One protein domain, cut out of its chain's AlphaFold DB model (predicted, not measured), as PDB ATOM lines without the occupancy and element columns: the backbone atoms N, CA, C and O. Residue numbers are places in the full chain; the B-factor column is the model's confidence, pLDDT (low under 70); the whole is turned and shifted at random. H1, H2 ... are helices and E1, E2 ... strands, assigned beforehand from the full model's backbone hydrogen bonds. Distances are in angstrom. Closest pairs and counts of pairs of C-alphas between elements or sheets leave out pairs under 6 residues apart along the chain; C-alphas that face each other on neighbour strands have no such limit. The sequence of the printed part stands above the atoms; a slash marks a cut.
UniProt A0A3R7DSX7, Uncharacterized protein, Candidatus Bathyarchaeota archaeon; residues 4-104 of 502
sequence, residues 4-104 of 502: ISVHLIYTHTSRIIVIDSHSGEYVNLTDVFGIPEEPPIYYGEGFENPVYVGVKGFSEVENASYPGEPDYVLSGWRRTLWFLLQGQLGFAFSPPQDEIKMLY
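AT A GLANCE: This is residues 4 to 104 of the 502 residues of an uncharacterized protein of Candidatus Bathyarchaeota archaeon (UniProt A0A3R7DSX7). There is little regular structure: a small head, a three-stranded sheet with H3 and H4 at one end, and a long arm of loop, residues 14 to 38, that bears H2 and folds back. The 101 printed residues run H1 H2 E1 E2 H3 H4 E3, the sheet antiparallel in order E1 E3 E2; the class is mixed, with 38 residues in named elements. It is loose, radius of gyration of the C-alphas 17.1 A, spanning 56 by 22 by 20 A.

IN THESE COORDINATES: E1 is residues 51 to 53, E3 99 to 103, 13.2 A long, and E2 72 to 75. H3 is 76 to 85, 14.7 A, H4 89 to 93, H1 4 to 9, H2 29 to 33. C-alpha 4 is at (287.906, 188.598, 242.265), C-alpha 103 at (298.658, 197.896, 238.776).

HOW THE PARTS SIT: N 51 and O 103 of E1 and E3 are 3.1 A apart, N 74 and O 100 of E2 and E3 2.8 A, within hydrogen-bond range. H3 is on the sheet, two layers, a helix on one face; the closest C-alphas of H3 and E3, Arg 79 and Ile 100, are 7.5 A apart. H3 and H4 touch, closest C-alphas Thr 80 and Ala 92, 4.1 A. H1 only grazes the sheet; H2 is not on it. In H1, H2, H3 and H4 every O i to N i+4 pair is within hydrogen-bond range.

THE WHOLE: The C-alphas farthest apart, His 22 and Phe 93, are 56.2 A apart. The printed part has no cut; links H1 to H2, H2 to E1 and E1 to E2 are long. Residues 21 to 24 have pLDDT under 70.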
ATOM      1  N   ILE A   4     287.490 189.014 243.610       87.25
ATOM      2  CA  ILE A   4     287.906 188.598 242.265       87.25
ATOM      3  C   ILE A   4     287.352 189.559 241.216       87.25
ATOM      4  O   ILE A   4     288.089 190.008 240.342       87.25
ATOM      5  N   SER A   5     286.069 189.919 241.314       88.75
ATOM      6  CA  SER A   5     285.450 190.837 240.359       88.75
ATOM      7  C   SER A   5     286.164 192.186 240.335       88.75
ATOM      8  O   SER A   5     286.496 192.668 239.257       88.75
ATOM      9  N   VAL A   6     286.449 192.758 241.508       89.75
ATOM     10  CA  VAL A   6     287.100 194.074 241.629       89.75
ATOM     11  C   VAL A   6     288.553 194.051 241.148       89.75
ATOM     12  O   VAL A   6     289.000 195.021 240.553       89.75
ATOM     13  N   HIS A   7     289.295 192.967 241.397       91.81
ATOM     14  CA  HIS A   7     290.749 192.959 241.203       91.81
ATOM     15  C   HIS A   7     291.222 192.246 239.927       91.81
ATOM     16  O   HIS A   7     292.361 192.459 239.526       91.81
ATOM     17  N   LEU A   8     290.409 191.374 239.318       90.88
ATOM     18  CA  LEU A   8     290.822 190.510 238.195       90.88
ATOM     19  C   LEU A   8     289.936 190.635 236.951       90.88
ATOM     20  O   LEU A   8     290.378 190.260 235.870       90.88
ATOM     21  N   ILE A   9     288.693 191.105 237.099       88.50
ATOM     22  CA  ILE A   9     287.731 191.201 235.990       88.50
ATOM     23  C   ILE A   9     287.564 192.663 235.575       88.50
ATOM     24  O   ILE A   9     287.910 193.025 234.452       88.50
ATOM     25  N   TYR A  10     287.088 193.516 236.488       89.81
ATOM     26  CA  TYR A  10     286.893 194.952 236.258       89.81
ATOM     27  C   TYR A  10     288.209 195.717 236.461       89.81
ATOM     28  O   TYR A  10     288.368 196.493 237.402       89.81
ATOM     29  N   THR A  11     289.184 195.438 235.594       90.12
ATOM     30  CA  THR A  11     290.543 195.996 235.678       90.12
ATOM     31  C   THR A  11     290.663 197.400 235.094       90.12
ATOM     32  O   THR A  11     291.555 198.137 235.499       90.12
ATOM     33  N   HIS A  12     289.766 197.792 234.192       91.25
ATOM     34  CA  HIS A  12     289.749 199.075 233.487       91.25
ATOM     35  C   HIS A  12     288.303 199.511 233.213       91.25
ATOM     36  O   HIS A  12     287.366 198.732 233.414       91.25
ATOM     37  N   THR A  13     288.129 200.749 232.754       87.06
ATOM     38  CA  THR A  13     286.891 201.201 232.103       87.06
ATOM     39  C   THR A  13     287.150 201.428 230.618       87.06
ATOM     40  O   THR A  13     288.250 201.824 230.234       87.06
ATOM     41  N   SER A  14     286.156 201.143 229.785       73.56
ATOM     42  CA  SER A  14     286.261 201.172 228.323       73.56
ATOM     43  C   SER A  14     285.605 202.394 227.687       73.56
ATOM     44  O   SER A  14     285.631 202.516 226.468       73.56
ATOM     45  N   ARG A  15     284.991 203.284 228.483       81.56
ATOM     46  CA  ARG A  15     284.197 204.385 227.935       81.56
ATOM     47  C   ARG A  15     284.415 205.726 228.621       81.56
ATOM     48  O   ARG A  15     284.304 205.828 229.843       81.56
ATOM     49  N   ILE A  16     284.616 206.756 227.807       85.62
ATOM     50  CA  ILE A  16     284.588 208.171 228.153       85.62
ATOM     51  C   ILE A  16     283.370 208.787 227.474       85.62
ATOM     52  O   ILE A  16     283.123 208.618 226.282       85.62
ATOM     53  N   ILE A  17     282.574 209.504 228.255       86.56
ATOM     54  CA  ILE A  17     281.364 210.147 227.761       86.56
ATOM     55  C   ILE A  17     281.672 211.623 227.537       86.56
ATOM     56  O   ILE A  17     281.991 212.334 228.486       86.56
ATOM     57  N   VAL A  18     281.537 212.076 226.292       85.88
ATOM     58  CA  VAL A  18     281.612 213.496 225.937       85.88
ATOM     59  C   VAL A  18     280.222 213.986 225.561       85.88
ATOM     60  O   VAL A  18     279.495 213.310 224.832       85.88
ATOM     61  N   ILE A  19     279.851 215.149 226.087       80.56
ATOM     62  CA  ILE A  19     278.554 215.780 225.855       80.56
ATOM     63  C   ILE A  19     278.806 217.201 225.363       80.56
ATOM     64  O   ILE A  19     279.585 217.937 225.971       80.56
ATOM     65  N   ASP A  20     278.145 217.588 224.277       75.62
ATOM     66  CA  ASP A  20     278.143 218.969 223.808       75.62
ATOM     67  C   ASP A  20     277.418 219.854 224.834       75.62
ATOM     68  O   ASP A  20     276.268 219.610 225.196       75.62
ATOM     69  N   SER A  21     278.095 220.888 225.331       68.56
ATOM     70  CA  SER A  21     277.541 221.758 226.379       68.56
ATOM     71  C   SER A  21     276.342 222.611 225.936       68.56
ATOM     72  O   SER A  21     275.595 223.091 226.788       68.56
ATOM     73  N   HIS A  22     276.161 222.820 224.629       66.81
ATOM     74  CA  HIS A  22     275.065 223.589 224.055       66.81
ATOM     75  C   HIS A  22     273.858 222.706 223.731       66.81
ATOM     76  O   HIS A  22     272.748 223.043 224.140       66.81
ATOM     77  N   SER A  23     274.059 221.591 223.019       65.12
ATOM     78  CA  SER A  23     272.957 220.700 222.619       65.12
ATOM     79  C   SER A  23     272.613 219.641 223.669       65.12
ATOM     80  O   SER A  23     271.496 219.124 223.680       65.12
ATOM     81  N   GLY A  24     273.548 219.304 224.561       67.12
ATOM     82  CA  GLY A  24     273.410 218.191 225.501       67.12
ATOM     83  C   GLY A  24     273.519 216.811 224.842       67.12
ATOM     84  O   GLY A  24     273.254 215.802 225.497       67.12
ATOM     85  N   GLU A  25     273.891 216.746 223.561       75.38
ATOM     86  CA  GLU A  25     274.031 215.495 222.816       75.38
ATOM     87  C   GLU A  25     275.397 214.843 223.038       75.38
ATOM     88  O   GLU A  25     276.396 215.509 223.311       75.38
ATOM     89  N   TYR A  26     275.448 213.515 222.899       82.56
ATOM     90  CA  TYR A  26     276.711 212.786 222.951       82.56
ATOM     91  C   TYR A  26     277.553 213.081 221.716       82.56
ATOM     92  O   TYR A  26     277.090 212.919 220.587       82.56
ATOM     93  N   VAL A  27     278.813 213.429 221.949       86.19
ATOM     94  CA  VAL A  27     279.806 213.644 220.895       86.19
ATOM     95  C   VAL A  27     280.818 212.509 220.929       86.19
ATOM     96  O   VAL A  27     281.100 211.924 221.978       86.19
ATOM     97  N   ASN A  28     281.355 212.170 219.763       86.81
ATOM     98  CA  ASN A  28     282.400 211.170 219.649       86.81
ATOM     99  C   ASN A  28     283.707 211.683 220.282       86.81
ATOM    100  O   ASN A  28     284.187 212.771 219.967       86.81
ATOM    101  N   LEU A  29     284.294 210.872 221.165       88.00
ATOM    102  CA  LEU A  29     285.539 211.175 221.871       88.00
ATOM    103  C   LEU A  29     286.703 211.457 220.910       88.00
ATOM    104  O   LEU A  29     287.505 212.358 221.155       88.00
ATOM    105  N   THR A  30     286.785 210.679 219.829       89.75
ATOM    106  CA  THR A  30     287.869 210.767 218.837       89.75
ATOM    107  C   THR A  30     287.882 212.118 218.127       89.75
ATOM    108  O   THR A  30     288.949 212.698 217.954       89.75
ATOM    109  N   ASP A  31     286.707 212.681 217.833       88.44
ATOM    110  CA  ASP A  31     286.578 214.007 217.219       88.44
ATOM    111  C   ASP A  31     286.985 215.129 218.191       88.44
ATOM    112  O   ASP A  31     287.576 216.127 217.786       88.44
ATOM    113  N   VAL A  32     286.700 214.957 219.486       88.31
ATOM    114  CA  VAL A  32     286.952 215.972 220.526       88.31
ATOM    115  C   VAL A  32     288.426 216.031 220.920       88.31
ATOM    116  O   VAL A  32     288.994 217.115 221.030       88.31
ATOM    117  N   PHE A  33     289.052 214.875 221.144       90.56
ATOM    118  CA  PHE A  33     290.447 214.790 221.593       90.56
ATOM    119  C   PHE A  33     291.438 214.525 220.456       90.56
ATOM    120  O   PHE A  33     292.643 214.471 220.705       90.56
ATOM    121  N   GLY A  34     290.958 214.346 219.224       90.88
ATOM    122  CA  GLY A  34     291.790 214.082 218.052       90.88
ATOM    123  C   GLY A  34     292.547 212.755 218.108       90.88
ATOM    124  O   GLY A  34     293.559 212.631 217.430       90.88
ATOM    125  N   ILE A  35     292.100 211.798 218.927       92.25
ATOM    126  CA  ILE A  35     292.743 210.488 219.116       92.25
ATOM    127  C   ILE A  35     292.176 209.442 218.143       92.25
ATOM    128  O   ILE A  35     291.003 209.532 217.777       92.25
ATOM    129  N   PRO A  36     292.963 208.429 217.732       90.12
ATOM    130  CA  PRO A  36     292.542 207.470 216.707       90.12
ATOM    131  C   PRO A  36     291.444 206.505 217.171       90.12
ATOM    132  O   PRO A  36     290.610 206.090 216.369       90.12
ATOM    133  N   GLU A  37     291.449 206.130 218.448       88.88
ATOM    134  CA  GLU A  37     290.493 205.198 219.041       88.88
ATOM    135  C   GLU A  37     290.288 205.503 220.528       88.88
ATOM    136  O   GLU A  37     291.102 206.185 221.153       88.88
ATOM    137  N   GLU A  38     289.185 205.013 221.091       88.44
ATOM    138  CA  GLU A  38     288.878 205.158 222.512       88.44
ATOM    139  C   GLU A  38     289.797 204.246 223.351       88.44
ATOM    140  O   GLU A  38     289.747 203.022 223.196       88.44
ATOM    141  N   PRO A  39     290.661 204.808 224.218       89.31
ATOM    142  CA  PRO A  39     291.641 204.017 224.945       89.31
ATOM    143  C   PRO A  39     291.014 203.345 226.177       89.31
ATOM    144  O   PRO A  39     290.191 203.959 226.864       89.31
ATOM    145  N   PRO A  40     291.445 202.124 226.545       91.44
ATOM    146  CA  PRO A  40     291.061 201.532 227.819       91.44
ATOM    147  C   PRO A  40     291.718 202.303 228.971       91.44
ATOM    148  O   PRO A  40     292.937 202.460 229.022       91.44
ATOM    149  N   ILE A  41     290.916 202.752 229.932       93.25
ATOM    150  CA  ILE A  41     291.390 203.536 231.074       93.25
ATOM    151  C   ILE A  41     291.706 202.590 232.229       93.25
ATOM    152  O   ILE A  41     290.811 202.073 232.909       93.25
ATOM    153  N   TYR A  42     292.994 202.391 232.479       95.19
ATOM    154  CA  TYR A  42     293.491 201.648 233.633       95.19
ATOM    155  C   TYR A  42     293.848 202.569 234.803       95.19
ATOM    156  O   TYR A  42     293.825 202.100 235.942       95.19
ATOM    157  N   TYR A  43     294.115 203.851 234.550       96.00
ATOM    158  CA  TYR A  43     294.464 204.866 235.545       96.00
ATOM    159  C   TYR A  43     293.504 206.049 235.422       96.00
ATOM    160  O   TYR A  43     293.354 206.621 234.346       96.00
ATOM    161  N   GLY A  44     292.840 206.410 236.516       93.94
ATOM    162  CA  GLY A  44     291.798 207.433 236.504       93.94
ATOM    163  C   GLY A  44     291.340 207.816 237.901       93.94
ATOM    164  O   GLY A  44     291.789 207.241 238.891       93.94
ATOM    165  N   GLU A  45     290.467 208.808 237.993       92.31
ATOM    166  CA  GLU A  45     289.961 209.304 239.274       92.31
ATOM    167  C   GLU A  45     289.103 208.258 240.002       92.31
ATOM    168  O   GLU A  45     288.249 207.594 239.412       92.31
ATOM    169  N   GLY A  46     289.335 208.089 241.306       89.88
ATOM    170  CA  GLY A  46     288.609 207.138 242.150       89.88
ATOM    171  C   GLY A  46     289.058 205.682 241.993       89.88
ATOM    172  O   GLY A  46     288.433 204.773 242.547       89.88
ATOM    173  N   PHE A  47     290.143 205.415 241.258       93.00
ATOM    174  CA  PHE A  47     290.666 204.061 241.058       93.00
ATOM    175  C   PHE A  47     291.539 203.629 242.247       93.00
ATOM    176  O   PHE A  47     292.759 203.485 242.163       93.00
ATOM    177  N   GLU A  48     290.900 203.416 243.397       89.62
ATOM    178  CA  GLU A  48     291.594 203.144 244.663       89.62
ATOM    179  C   GLU A  48     292.158 201.718 244.762       89.62
ATOM    180  O   GLU A  48     293.189 201.488 245.401       89.62
ATOM    181  N   ASN A  49     291.479 200.747 244.145       91.62
ATOM    182  CA  ASN A  49     291.822 199.336 244.296       91.62
ATOM    183  C   ASN A  49     292.946 198.923 243.335       91.62
ATOM    184  O   ASN A  49     292.862 199.207 242.131       91.62
ATOM    185  N   PRO A  50     293.967 198.192 243.824       93.88
ATOM    186  CA  PRO A  50     294.933 197.572 242.935       93.88
ATOM    187  C   PRO A  50     294.244 196.513 242.076       93.88
ATOM    188  O   PRO A  50     293.304 195.858 242.520       93.88
ATOM    189  N   VAL A  51     294.734 196.308 240.859       95.19
ATOM    190  CA  VAL A  51     294.239 195.236 239.983       95.19
ATOM    191  C   VAL A  51     295.387 194.369 239.517       95.19
ATOM    192  O   VAL A  51     296.535 194.811 239.451       95.19
ATOM    193  N   TYR A  52     295.075 193.117 239.210       94.62
ATOM    194  CA  TYR A  52     296.034 192.143 238.723       94.62
ATOM    195  C   TYR A  52     295.675 191.766 237.292       94.62
ATOM    196  O   TYR A  52     294.594 191.244 237.032       94.62
ATOM    197  N   VAL A  53     296.590 192.036 236.368       93.50
ATOM    198  CA  VAL A  53     296.351 191.926 234.922       93.50
ATOM    199  C   VAL A  53     297.040 190.698 234.338       93.50
ATOM    200  O   VAL A  53     298.075 190.247 234.841       93.50
ATOM    201  N   GLY A  54     296.470 190.135 233.269       90.69
ATOM    202  CA  GLY A  54     297.039 188.960 232.596       90.69
ATOM    203  C   GLY A  54     297.186 187.722 233.497       90.69
ATOM    204  O   GLY A  54     298.197 187.015 233.426       90.69
ATOM    205  N   VAL A  55     296.209 187.470 234.373       91.44
ATOM    206  CA  VAL A  55     296.193 186.305 235.270       91.44
ATOM    207  C   VAL A  55     295.527 185.111 234.579       91.44
ATOM    208  O   VAL A  55     294.360 185.166 234.205       91.44
ATOM    209  N   LYS A  56     296.248 183.990 234.443       89.25
ATOM    210  CA  LYS A  56     295.730 182.759 233.821       89.25
ATOM    211  C   LYS A  56     294.421 182.288 234.463       89.25
ATOM    212  O   LYS A  56     294.331 182.147 235.679       89.25
ATOM    213  N   GLY A  57     293.443 181.965 233.616       85.44
ATOM    214  CA  GLY A  57     292.126 181.475 234.036       85.44
ATOM    215  C   GLY A  57     291.104 182.573 234.339       85.44
ATOM    216  O   GLY A  57     289.954 182.243 234.615       85.44
ATOM    217  N   PHE A  58     291.497 183.846 234.246       86.12
ATOM    218  CA  PHE A  58     290.610 185.000 234.359       86.12
ATOM    219  C   PHE A  58     290.694 185.833 233.078       86.12
ATOM    220  O   PHE A  58     291.780 186.011 232.526       86.12
ATOM    221  N   SER A  59     289.548 186.323 232.613       85.25
ATOM    222  CA  SER A  59     289.470 187.281 231.509       85.25
ATOM    223  C   SER A  59     289.090 188.642 232.068       85.25
ATOM    224  O   SER A  59     288.125 188.746 232.830       85.25
ATOM    225  N   GLU A  60     289.838 189.668 231.673       86.44
ATOM    226  CA  GLU A  60     289.449 191.058 231.896       86.44
ATOM    227  C   GLU A  60     288.162 191.353 231.103       86.44
ATOM    228  O   GLU A  60     287.833 190.653 230.133       86.44
ATOM    229  N   VAL A  61     287.406 192.369 231.528       85.19
ATOM    230  CA  VAL A  61     286.212 192.824 230.797       85.19
ATOM    231  C   VAL A  61     286.562 193.100 229.330       85.19
ATOM    232  O   VAL A  61     287.681 193.487 229.006       85.19
ATOM    233  N   GLU A  62     285.614 192.808 228.434       82.06
ATOM    234  CA  GLU A  62     285.768 192.971 226.978       82.06
ATOM    235  C   GLU A  62     286.910 192.151 226.345       82.06
ATOM    236  O   GLU A  62     287.248 192.350 225.183       82.06
ATOM    237  N   ASN A  63     287.469 191.166 227.066       79.56
ATOM    238  CA  ASN A  63     288.658 190.408 226.649       79.56
ATOM    239  C   ASN A  63     289.858 191.310 226.304       79.56
ATOM    240  O   ASN A  63     290.729 190.907 225.525       79.56
ATOM    241  N   ALA A  64     289.917 192.510 226.886       80.31
ATOM    242  CA  ALA A  64     291.076 193.374 226.763       80.31
ATOM    243  C   ALA A  64     292.282 192.759 227.489       80.31
ATOM    244  O   ALA A  64     292.156 191.897 228.364       80.31
ATOM    245  N   SER A  65     293.477 193.207 227.120       85.88
ATOM    246  CA  SER A  65     294.699 192.862 227.837       85.88
ATOM    247  C   SER A  65     295.513 194.120 228.044       85.88
ATOM    248  O   SER A  65     295.740 194.868 227.095       85.88
ATOM    249  N   TYR A  66     295.955 194.327 229.283       90.94
ATOM    250  CA  TYR A  66     296.761 195.485 229.637       90.94
ATOM    251  C   TYR A  66     298.031 195.573 228.765       90.94
ATOM    252  O   TYR A  66     298.874 194.668 228.838       90.94
ATOM    253  N   PRO A  67     298.186 196.638 227.953       88.62
ATOM    254  CA  PRO A  67     299.271 196.735 226.979       88.62
ATOM    255  C   PRO A  67     300.571 197.310 227.568       88.62
ATOM    256  O   PRO A  67     301.624 197.188 226.945       88.62
ATOM    257  N   GLY A  68     300.503 197.947 228.741       89.50
ATOM    258  CA  GLY A  68     301.616 198.668 229.358       89.50
ATOM    259  C   GLY A  68     302.536 197.815 230.236       89.50
ATOM    260  O   GLY A  68     302.354 196.607 230.429       89.50
ATOM    261  N   GLU A  69     303.529 198.478 230.829       92.06
ATOM    262  CA  GLU A  69     304.343 197.889 231.892       92.06
ATOM    263  C   GLU A  69     303.579 197.936 233.226       92.06
ATOM    264  O   GLU A  69     302.924 198.936 233.528       92.06
ATOM    265  N   PRO A  70     303.581 196.852 234.022       93.88
ATOM    266  CA  PRO A  70     302.914 196.860 235.315       93.88
ATOM    267  C   PRO A  70     303.732 197.638 236.349       93.88
ATOM    268  O   PRO A  70     304.959 197.550 236.353       93.88
ATOM    269  N   ASP A  71     303.057 198.289 237.299       93.50
ATOM    270  CA  ASP A  71     303.730 198.979 238.410       93.50
ATOM    271  C   ASP A  71     304.601 198.021 239.235       93.50
ATOM    272  O   ASP A  71     305.699 198.360 239.677       93.50
ATOM    273  N   TYR A  72     304.104 196.798 239.451       94.31
ATOM    274  CA  TYR A  72     304.811 195.769 240.200       94.31
ATOM    275  C   TYR A  72     304.600 194.381 239.600       94.31
ATOM    276  O   TYR A  72     303.511 194.022 239.152       94.31
ATOM    277  N   VAL A  73     305.631 193.543 239.695       95.75
ATOM    278  CA  VAL A  73     305.529 192.100 239.450       95.75
ATOM    279  C   VAL A  73     305.693 191.372 240.778       95.75
ATOM    280  O   VAL A  73     306.769 191.344 241.380       95.75
ATOM    281  N   LEU A  74     304.598 190.794 241.264       94.44
ATOM    282  CA  LEU A  74     304.565 190.020 242.495       94.44
ATOM    283  C   LEU A  74     304.987 188.579 242.204       94.44
ATOM    284  O   LEU A  74     304.246 187.818 241.582       94.44
ATOM    285  N   SER A  75     306.150 188.180 242.718       94.56
ATOM    286  CA  SER A  75     306.669 186.814 242.604       94.56
ATOM    287  C   SER A  75     307.245 186.301 243.928       94.56
ATOM    288  O   SER A  75     307.550 187.070 244.849       94.56
ATOM    289  N   GLY A  76     307.342 184.972 244.051       93.38
ATOM    290  CA  GLY A  76     307.933 184.297 245.208       93.38
ATOM    291  C   GLY A  76     307.365 184.772 246.552       93.38
ATOM    292  O   GLY A  76     306.151 184.859 246.738       93.38
ATOM    293  N   TRP A  77     308.254 185.109 247.492       92.81
ATOM    294  CA  TRP A  77     307.870 185.530 248.843       92.81
ATOM    295  C   TRP A  77     307.146 186.886 248.883       92.81
ATOM    296  O   TRP A  77     306.300 187.081 249.754       92.81
ATOM    297  N   ARG A  78     307.431 187.808 247.943       93.25
ATOM    298  CA  ARG A  78     306.757 189.120 247.867       93.25
ATOM    299  C   ARG A  78     305.274 188.939 247.565       93.25
ATOM    300  O   ARG A  78     304.434 189.525 248.238       93.25
ATOM    301  N   ARG A  79     304.966 188.062 246.604       95.06
ATOM    302  CA  ARG A  79     303.598 187.648 246.280       95.06
ATOM    303  C   ARG A  79     302.909 187.010 247.481       95.06
ATOM    304  O   ARG A  79     301.814 187.426 247.837       95.06
ATOM    305  N   THR A  80     303.551 186.026 248.114       93.44
ATOM    306  CA  THR A  80     302.969 185.330 249.270       93.44
ATOM    307  C   THR A  80     302.639 186.309 250.396       93.44
ATOM    308  O   THR A  80     301.518 186.293 250.890       93.44
ATOM    309  N   LEU A  81     303.562 187.203 250.758       94.94
ATOM    310  CA  LEU A  81     303.321 188.201 251.801       94.94
ATOM    311  C   LEU A  81     302.201 189.178 251.421       94.94
ATOM    312  O   LEU A  81     301.321 189.433 252.238       94.94
ATOM    313  N   TRP A  82     302.210 189.689 250.187       94.94
ATOM    314  CA  TRP A  82     301.185 190.608 249.697       94.94
ATOM    315  C   TRP A  82     299.784 190.000 249.799       94.94
ATOM    316  O   TRP A  82     298.904 190.564 250.445       94.94
ATOM    317  N   PHE A  83     299.585 188.810 249.230       94.62
ATOM    318  CA  PHE A  83     298.272 188.170 249.229       94.62
ATOM    319  C   PHE A  83     297.848 187.661 250.610       94.62
ATOM    320  O   PHE A  83     296.652 187.635 250.887       94.62
ATOM    321  N   LEU A  84     298.783 187.340 251.514       93.94
ATOM    322  CA  LEU A  84     298.462 187.077 252.921       93.94
ATOM    323  C   LEU A  84     297.876 188.307 253.616       93.94
ATOM    324  O   LEU A  84     296.861 188.186 254.301       93.94
ATOM    325  N   LEU A  85     298.478 189.483 253.414       92.88
ATOM    326  CA  LEU A  85     297.973 190.743 253.970       92.88
ATOM    327  C   LEU A  85     296.604 191.122 253.385       92.88
ATOM    328  O   LEU A  85     295.781 191.693 254.091       92.88
ATOM    329  N   GLN A  86     296.339 190.744 252.131       90.44
ATOM    330  CA  GLN A  86     295.038 190.916 251.469       90.44
ATOM    331  C   GLN A  86     294.009 189.817 251.824       90.44
ATOM    332  O   GLN A  86     292.899 189.812 251.292       90.44
ATOM    333  N   GLY A  87     294.361 188.853 252.685       91.50
ATOM    334  CA  GLY A  87     293.483 187.741 253.077       91.50
ATOM    335  C   GLY A  87     293.250 186.680 251.989       91.50
ATOM    336  O   GLY A  87     292.383 185.822 252.139       91.50
ATOM    337  N   GLN A  88     294.026 186.697 250.904       91.88
ATOM    338  CA  GLN A  88     293.875 185.823 249.739       91.88
ATOM    339  C   GLN A  88     294.834 184.630 249.791       91.88
ATOM    340  O   GLN A  88     295.829 184.556 249.065       91.88
ATOM    341  N   LEU A  89     294.518 183.647 250.638       91.06
ATOM    342  CA  LEU A  89     295.371 182.464 250.844       91.06
ATOM    343  C   LEU A  89     295.611 181.656 249.558       91.06
ATOM    344  O   LEU A  89     296.704 181.124 249.366       91.06
ATOM    345  N   GLY A  90     294.618 181.598 248.661       89.31
ATOM    346  CA  GLY A  90     294.741 180.925 247.366       89.31
ATOM    347  C   GLY A  90     295.849 181.536 246.508       89.31
ATOM    348  O   GLY A  90     296.745 180.829 246.071       89.31
ATOM    349  N   PHE A  91     295.867 182.860 246.362       89.38
ATOM    350  CA  PHE A  91     296.919 183.566 245.624       89.38
ATOM    351  C   PHE A  91     298.278 183.555 246.343       89.38
ATOM    352  O   PHE A  91     299.322 183.646 245.698       89.38
ATOM    353  N   ALA A  92     298.289 183.413 247.671       90.69
ATOM    354  CA  ALA A  92     299.522 183.346 248.446       90.69
ATOM    355  C   ALA A  92     300.256 181.997 248.314       90.69
ATOM    356  O   ALA A  92     301.489 181.989 248.229       90.69
ATOM    357  N   PHE A  93     299.512 180.882 248.308       91.44
ATOM    358  CA  PHE A  93     300.065 179.520 248.397       91.44
ATOM    359  C   PHE A  93     299.791 178.627 247.179       91.44
ATOM    360  O   PHE A  93     300.612 177.761 246.886       91.44
ATOM    361  N   SER A  94     298.691 178.853 246.459       91.38
ATOM    362  CA  SER A  94     298.282 178.079 245.273       91.38
ATOM    363  C   SER A  94     297.866 178.989 244.102       91.38
ATOM    364  O   SER A  94     296.726 178.920 243.636       91.38
ATOM    365  N   PRO A  95     298.750 179.889 243.642       90.75
ATOM    366  CA  PRO A  95     298.405 180.883 242.638       90.75
ATOM    367  C   PRO A  95     298.260 180.264 241.241       90.75
ATOM    368  O   PRO A  95     298.930 179.280 240.927       90.75
ATOM    369  N   PRO A  96     297.454 180.879 240.359       89.56
ATOM    370  CA  PRO A  96     297.267 180.410 238.983       89.56
ATOM    371  C   PRO A  96     298.544 180.497 238.122       89.56
ATOM    372  O   PRO A  96     298.648 179.832 237.092       89.56
ATOM    373  N   GLN A  97     299.517 181.319 238.528       93.19
ATOM    374  CA  GLN A  97     300.820 181.478 237.878       93.19
ATOM    375  C   GLN A  97     301.868 182.051 238.843       93.19
ATOM    376  O   GLN A  97     301.515 182.638 239.868       93.19
ATOM    377  N   ASP A  98     303.154 181.910 238.503       90.50
ATOM    378  CA  ASP A  98     304.273 182.290 239.380       90.50
ATOM    379  C   ASP A  98     304.486 183.798 239.561       90.50
ATOM    380  O   ASP A  98     304.875 184.253 240.640       90.50
ATOM    381  N   GLU A  99     304.159 184.574 238.537       94.50
ATOM    382  CA  GLU A  99     304.325 186.023 238.524       94.50
ATOM    383  C   GLU A  99     302.978 186.695 238.304       94.50
ATOM    384  O   GLU A  99     302.288 186.412 237.326       94.50
ATOM    385  N   ILE A 100     302.592 187.586 239.210       94.38
ATOM    386  CA  ILE A 100     301.332 188.320 239.118       94.38
ATOM    387  C   ILE A 100     301.652 189.792 238.898       94.38
ATOM    388  O   ILE A 100     302.237 190.444 239.763       94.38
ATOM    389  N   LYS A 101     301.277 190.299 237.723       95.56
ATOM    390  CA  LYS A 101     301.398 191.714 237.372       95.56
ATOM    391  C   LYS A 101     300.346 192.498 238.143       95.56
ATOM    392  O   LYS A 101     299.182 192.109 238.136       95.56
ATOM    393  N   MET A 102     300.754 193.568 238.809       95.69
ATOM    394  CA  MET A 102     299.892 194.410 239.626       95.69
ATOM    395  C   MET A 102     299.977 195.852 239.144       95.69
ATOM    396  O   MET A 102     301.076 196.398 239.038       95.69
ATOM    397  N   LEU A 103     298.813 196.454 238.918       96.50
ATOM    398  CA  LEU A 103     298.658 197.896 238.776       96.50
ATOM    399  C   LEU A 103     298.280 198.453 240.147       96.50
ATOM    400  O   LEU A 103     297.319 197.990 240.772       96.50
ATOM    401  N   TYR A 104     299.059 199.404 240.644       94.19
ATOM    402  CA  TYR A 104     298.961 199.940 241.997       94.19
ATOM    403  C   TYR A 104     298.936 201.464 241.960       94.19
ATOM    404  O   TYR A 104     299.586 202.077 241.121       94.19
TER     405      TYR A 104